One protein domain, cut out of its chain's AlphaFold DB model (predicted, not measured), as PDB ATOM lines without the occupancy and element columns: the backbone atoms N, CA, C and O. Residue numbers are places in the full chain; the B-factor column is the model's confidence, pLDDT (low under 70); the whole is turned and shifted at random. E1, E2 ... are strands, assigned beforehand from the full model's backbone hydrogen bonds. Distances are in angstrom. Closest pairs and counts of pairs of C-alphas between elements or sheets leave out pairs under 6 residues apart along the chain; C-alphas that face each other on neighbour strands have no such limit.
ATOM      1  N   TYR A 111     287.036 195.882 238.065       84.44
ATOM      2  CA  TYR A 111     288.003 194.784 238.173       84.44
ATOM      3  C   TYR A 111     287.313 193.423 238.392       84.44
ATOM      4  O   TYR A 111     286.290 193.358 239.073       84.44
ATOM      5  N   PRO A 112     287.857 192.318 237.846       84.44
ATOM      6  CA  PRO A 112     287.323 190.984 238.108       84.44
ATOM      7  C   PRO A 112     287.569 190.546 239.563       84.44
ATOM      8  O   PRO A 112     288.513 190.990 240.218       84.44
ATOM      9  N   MET A 113     286.754 189.613 240.064       88.31
ATOM     10  CA  MET A 113     286.964 189.017 241.390       88.31
ATOM     11  C   MET A 113     288.323 188.306 241.463       88.31
ATOM     12  O   MET A 113     288.694 187.577 240.544       88.31
ATOM     13  N   GLY A 114     289.062 188.524 242.556       86.31
ATOM     14  CA  GLY A 114     290.428 188.009 242.729       86.31
ATOM     15  C   GLY A 114     291.525 188.862 242.074       86.31
ATOM     16  O   GLY A 114     292.695 188.499 242.130       86.31
ATOM     17  N   TRP A 115     291.190 190.020 241.486       91.62
ATOM     18  CA  TRP A 115     292.180 190.922 240.878       91.62
ATOM     19  C   TRP A 115     293.274 191.381 241.853       91.62
ATOM     20  O   TRP A 115     294.440 191.484 241.483       91.62
ATOM     21  N   PHE A 116     292.911 191.616 243.118       88.50
ATOM     22  CA  PHE A 116     293.838 192.056 244.167       88.50
ATOM     23  C   PHE A 116     294.542 190.893 244.897       88.50
ATOM     24  O   PHE A 116     295.139 191.092 245.957       88.50
ATOM     25  N   GLY A 117     294.490 189.683 244.329       92.00
ATOM     26  CA  GLY A 117     295.153 188.471 244.810       92.00
ATOM     27  C   GLY A 117     294.181 187.322 245.076       92.00
ATOM     28  O   GLY A 117     292.964 187.495 245.015       92.00
ATOM     29  N   ASP A 118     294.728 186.157 245.428       95.75
ATOM     30  CA  ASP A 118     293.929 184.982 245.790       95.75
ATOM     31  C   ASP A 118     293.051 185.305 247.003       95.75
ATOM     32  O   ASP A 118     293.550 185.785 248.030       95.75
ATOM     33  N   LYS A 119     291.738 185.113 246.855       94.81
ATOM     34  CA  LYS A 119     290.725 185.450 247.861       94.81
ATOM     35  C   LYS A 119     289.584 184.443 247.865       94.81
ATOM     36  O   LYS A 119     289.283 183.825 246.844       94.81
ATOM     37  N   THR A 120     288.918 184.341 249.008       95.56
ATOM     38  CA  THR A 120     287.847 183.383 249.269       95.56
ATOM     39  C   THR A 120     286.592 184.081 249.779       95.56
ATOM     40  O   THR A 120     286.576 184.650 250.868       95.56
ATOM     41  N   ALA A 121     285.500 183.935 249.030       95.12
ATOM     42  CA  ALA A 121     284.146 184.098 249.545       95.12
ATOM     43  C   ALA A 121     283.635 182.718 249.995       95.12
ATOM     44  O   ALA A 121     283.620 181.778 249.200       95.12
ATOM     45  N   SER A 122     283.256 182.569 251.264       97.38
ATOM     46  CA  SER A 122     282.825 181.285 251.843       97.38
ATOM     47  C   SER A 122     281.538 181.423 252.664       97.38
ATOM     48  O   SER A 122     280.976 182.511 252.786       97.38
ATOM     49  N   GLY A 123     281.052 180.314 253.231       96.62
ATOM     50  CA  GLY A 123     279.877 180.313 254.102       96.62
ATOM     51  C   GLY A 123     278.631 180.874 253.412       96.62
ATOM     52  O   GLY A 123     278.233 180.380 252.360       96.62
ATOM     53  N   ASN A 124     278.008 181.881 254.023       94.44
ATOM     54  CA  ASN A 124     276.812 182.557 253.514       94.44
ATOM     55  C   ASN A 124     277.054 184.044 253.198       94.44
ATOM     56  O   ASN A 124     276.114 184.839 253.241       94.44
ATOM     57  N   VAL A 125     278.302 184.433 252.906       96.50
ATOM     58  CA  VAL A 125     278.604 185.807 252.493       96.50
ATOM     59  C   VAL A 125     277.876 186.165 251.198       96.50
ATOM     60  O   VAL A 125     277.788 185.360 250.273       96.50
ATOM     61  N   THR A 126     277.382 187.394 251.117       94.62
ATOM     62  CA  THR A 126     276.823 187.971 249.896       94.62
ATOM     63  C   THR A 126     277.674 189.167 249.478       94.62
ATOM     64  O   THR A 126     277.812 190.129 250.228       94.62
ATOM     65  N   LEU A 127     278.274 189.097 248.289       92.25
ATOM     66  CA  LEU A 127     279.072 190.175 247.703       92.25
ATOM     67  C   LEU A 127     278.289 190.756 246.521       92.25
ATOM     68  O   LEU A 127     277.923 190.004 245.617       92.25
ATOM     69  N   LEU A 128     277.988 192.055 246.540       87.88
ATOM     70  CA  LEU A 128     277.089 192.696 245.577       87.88
ATOM     71  C   LEU A 128     277.715 193.946 244.961       87.88
ATOM     72  O   LEU A 128     278.415 194.698 245.633       87.88
ATOM     73  N   GLY A 129     277.405 194.173 243.683       81.81
ATOM     74  CA  GLY A 129     277.851 195.348 242.938       81.81
ATOM     75  C   GLY A 129     279.334 195.320 242.568       81.81
ATOM     76  O   GLY A 129     279.918 194.265 242.316       81.81
ATOM     77  N   ASP A 130     279.922 196.509 242.483       80.62
ATOM     78  CA  ASP A 130     281.353 196.722 242.317       80.62
ATOM     79  C   ASP A 130     282.098 196.436 243.628       80.62
ATOM     80  O   ASP A 130     281.655 196.829 244.704       80.62
ATOM     81  N   LEU A 131     283.209 195.698 243.555       88.44
ATOM     82  CA  LEU A 131     283.863 195.114 244.730       88.44
ATOM     83  C   LEU A 131     285.386 195.196 244.657       88.44
ATOM     84  O   LEU A 131     286.036 194.386 243.993       88.44
ATOM     85  N   GLU A 132     285.990 196.096 245.426       92.56
ATOM     86  CA  GLU A 132     287.424 196.032 245.710       92.56
ATOM     87  C   GLU A 132     287.662 195.019 246.841       92.56
ATOM     88  O   GLU A 132     287.694 195.364 248.023       92.56
ATOM     89  N   TYR A 133     287.746 193.733 246.480       92.81
ATOM     90  CA  TYR A 133     287.784 192.615 247.430       92.81
ATOM     91  C   TYR A 133     289.209 192.257 247.880       92.81
ATOM     92  O   TYR A 133     289.936 191.542 247.190       92.81
ATOM     93  N   TYR A 134     289.599 192.741 249.061       94.88
ATOM     94  CA  TYR A 134     290.930 192.558 249.652       94.88
ATOM     95  C   TYR A 134     290.987 191.542 250.795       94.88
ATOM     96  O   TYR A 134     292.082 191.225 251.251       94.88
ATOM     97  N   SER A 135     289.854 191.043 251.282       95.31
ATOM     98  CA  SER A 135     289.783 190.247 252.513       95.31
ATOM     99  C   SER A 135     288.791 189.103 252.365       95.31
ATOM    100  O   SER A 135     287.692 189.322 251.863       95.31
ATOM    101  N   ASP A 136     289.169 187.907 252.822       97.19
ATOM    102  CA  ASP A 136     288.292 186.735 252.833       97.19
ATOM    103  C   ASP A 136     287.109 186.958 253.779       97.19
ATOM    104  O   ASP A 136     287.270 187.413 254.912       97.19
ATOM    105  N   LYS A 137     285.901 186.612 253.327       97.44
ATOM    106  CA  LYS A 137     284.650 186.808 254.079       97.44
ATOM    107  C   LYS A 137     283.798 185.541 254.049       97.44
ATOM    108  O   LYS A 137     283.791 184.807 253.061       97.44
ATOM    109  N   SER A 138     283.057 185.298 255.132       97.69
ATOM    110  CA  SER A 138     282.260 184.073 255.314       97.69
ATOM    111  C   SER A 138     280.770 184.294 255.611       97.69
ATOM    112  O   SER A 138     279.995 183.341 255.584       97.69
ATOM    113  N   SER A 139     280.358 185.518 255.937       96.94
ATOM    114  CA  SER A 139     278.983 185.885 256.307       96.94
ATOM    115  C   SER A 139     278.758 187.384 256.121       96.94
ATOM    116  O   SER A 139     279.750 188.102 256.076       96.94
ATOM    117  N   ASN A 140     277.503 187.852 256.121       96.81
ATOM    118  CA  ASN A 140     277.068 189.250 255.902       96.81
ATOM    119  C   ASN A 140     277.103 189.714 254.435       96.81
ATOM    120  O   ASN A 140     277.458 188.953 253.533       96.81
ATOM    121  N   PHE A 141     276.666 190.955 254.209       94.69
ATOM    122  CA  PHE A 141     276.592 191.615 252.909       94.69
ATOM    123  C   PHE A 141     277.733 192.626 252.747       94.69
ATOM    124  O   PHE A 141     277.990 193.421 253.651       94.69
ATOM    125  N   PHE A 142     278.391 192.619 251.587       93.38
ATOM    126  CA  PHE A 142     279.473 193.548 251.251       93.38
ATOM    127  C   PHE A 142     279.312 194.124 249.839       93.38
ATOM    128  O   PHE A 142     278.775 193.459 248.953       93.38
ATOM    129  N   TYR A 143     279.819 195.341 249.645       89.12
ATOM    130  CA  TYR A 143     279.800 196.130 248.408       89.12
ATOM    131  C   TYR A 143     280.911 197.197 248.466       89.12
ATOM    132  O   TYR A 143     281.329 197.589 249.554       89.12
ATOM    133  N   GLY A 144     281.411 197.680 247.331       88.00
ATOM    134  CA  GLY A 144     282.514 198.644 247.290       88.00
ATOM    135  C   GLY A 144     283.825 198.066 247.839       88.00
ATOM    136  O   GLY A 144     284.236 196.966 247.470       88.00
ATOM    137  N   LEU A 145     284.505 198.798 248.728       91.88
ATOM    138  CA  LEU A 145     285.768 198.356 249.326       91.88
ATOM    139  C   LEU A 145     285.543 197.315 250.428       91.88
ATOM    140  O   LEU A 145     285.058 197.634 251.511       91.88
ATOM    141  N   VAL A 146     285.999 196.084 250.197       94.00
ATOM    142  CA  VAL A 146     285.913 194.986 251.166       94.00
ATOM    143  C   VAL A 146     287.294 194.671 251.718       94.00
ATOM    144  O   VAL A 146     288.105 194.005 251.078       94.00
ATOM    145  N   ASN A 147     287.563 195.136 252.933       94.81
ATOM    146  CA  ASN A 147     288.846 194.968 253.611       94.81
ATOM    147  C   ASN A 147     288.670 194.337 255.004       94.81
ATOM    148  O   ASN A 147     287.550 194.070 255.447       94.81
ATOM    149  N   ASP A 148     289.773 194.094 255.711       95.62
ATOM    150  CA  ASP A 148     289.746 193.460 257.037       95.62
ATOM    151  C   ASP A 148     289.029 194.302 258.106       95.62
ATOM    152  O   ASP A 148     288.519 193.756 259.079       95.62
ATOM    153  N   SER A 149     288.955 195.625 257.926       95.62
ATOM    154  CA  SER A 149     288.376 196.547 258.914       95.62
ATOM    155  C   SER A 149     286.846 196.605 258.908       95.62
ATOM    156  O   SER A 149     286.251 197.138 259.845       95.62
ATOM    157  N   TRP A 150     286.197 196.055 257.878       94.69
ATOM    158  CA  TRP A 150     284.744 196.060 257.738       94.69
ATOM    159  C   TRP A 150     284.161 194.649 257.857       94.69
ATOM    160  O   TRP A 150     284.625 193.701 257.219       94.69
ATOM    161  N   ASN A 151     283.107 194.516 258.665       95.50
ATOM    162  CA  ASN A 151     282.411 193.249 258.914       95.50
ATOM    163  C   ASN A 151     281.161 193.043 258.042       95.50
ATOM    164  O   ASN A 151     280.509 192.009 258.177       95.50
ATOM    165  N   GLY A 152     280.845 193.987 257.151       93.44
ATOM    166  CA  GLY A 152     279.660 193.927 256.297       93.44
ATOM    167  C   GLY A 152     278.383 194.344 257.022       93.44
ATOM    168  O   GLY A 152     278.352 194.457 258.252       93.44
ATOM    169  N   ASP A 153     277.325 194.547 256.248       93.06
ATOM    170  CA  ASP A 153     275.984 194.813 256.764       93.06
ATOM    171  C   ASP A 153     275.242 193.501 257.015       93.06
ATOM    172  O   ASP A 153     275.408 192.525 256.282       93.06
ATOM    173  N   SER A 154     274.384 193.455 258.034       94.19
ATOM    174  CA  SER A 154     273.558 192.273 258.320       94.19
ATOM    175  C   SER A 154     272.382 192.104 257.348       94.19
ATOM    176  O   SER A 154     271.807 191.020 257.261       94.19
ATOM    177  N   SER A 155     272.027 193.161 256.611       88.94
ATOM    178  CA  SER A 155     271.000 193.171 255.567       88.94
ATOM    179  C   SER A 155     271.202 194.366 254.642       88.94
ATOM    180  O   SER A 155     271.530 195.444 255.136       88.94
ATOM    181  N   ILE A 156     270.907 194.216 253.349       82.31
ATOM    182  CA  ILE A 156     270.868 195.341 252.406       82.31
ATOM    183  C   ILE A 156     269.615 195.297 251.529       82.31
ATOM    184  O   ILE A 156     269.039 194.232 251.306       82.31
ATOM    185  N   ASN A 157     269.233 196.455 250.987       75.12
ATOM    186  CA  ASN A 157     268.293 196.542 249.874       75.12
ATOM    187  C   ASN A 157     269.099 196.644 248.579       75.12
ATOM    188  O   ASN A 157     269.701 197.682 248.313       75.12
ATOM    189  N   ASP A 158     269.118 195.576 247.787       69.25
ATOM    190  CA  ASP A 158     269.710 195.624 246.453       69.25
ATOM    191  C   ASP A 158     268.884 196.568 245.563       69.25
ATOM    192  O   ASP A 158     267.689 196.353 245.345       69.25
ATOM    193  N   VAL A 159     269.523 197.643 245.101       63.75
ATOM    194  CA  VAL A 159     268.911 198.660 244.236       63.75
ATOM    195  C   VAL A 159     269.091 198.347 242.756       63.75
ATOM    196  O   VAL A 159     268.531 199.061 241.920       63.75
ATOM    197  N   THR A 160     269.832 197.287 242.399       64.06
ATOM    198  CA  THR A 160     269.782 196.812 241.018       64.06
ATOM    199  C   THR A 160     268.351 196.397 240.724       64.06
ATOM    200  O   THR A 160     267.772 195.516 241.363       64.06
TER     201      THR A 160
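Overview. This is residues 111 to 160 of the 168 residues of an uncharacterized protein of Vibrio aerogenes CECT 7868 (UniProt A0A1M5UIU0). With little regular structure, this is a small rounded body of loops around one short ribbon of two parallel strands, E1 and E2, with E1 sharply bent. Long stretches without a named element, residues 111 to 125 and 147 to 160, come before and after the ribbon. Of 50 printed residues, 14 are in the named strands, E1 then E2, with no named helix: all strand. The whole is compact, with a radius of gyration of the C-alphas of 10.2 A and spans of 28 by 21 by 18 A.

Arrangement. Look first at E1, residues 126 to 133, and E2, residues 141 to 146: they are parallel neighbours at 9 degrees. C-alphas 126 and 141 face each other at 4.7 A. Within hydrogen-bond range you find N 128 and O 142 at 2.9 A, and N 146 and O 132 at 2.8 A. E1 bends by 115 degrees at residue 130.

Along the chain. Find C-alpha 126 at (276.823, 187.971, 249.896); from there E1 runs 12.2 A to C-alpha 133. E2 runs 10.1 A from C-alpha 141 to C-alpha 146 at (285.913, 194.986, 251.166).

Size, cuts and confidence. The C-alphas farthest apart, of Asp 118 and Val 159, are 28.6 A apart. The printed part has no cut, and the link from E1 to E2 is short. Confidence is low at residues 158 to 160, with pLDDT under 70.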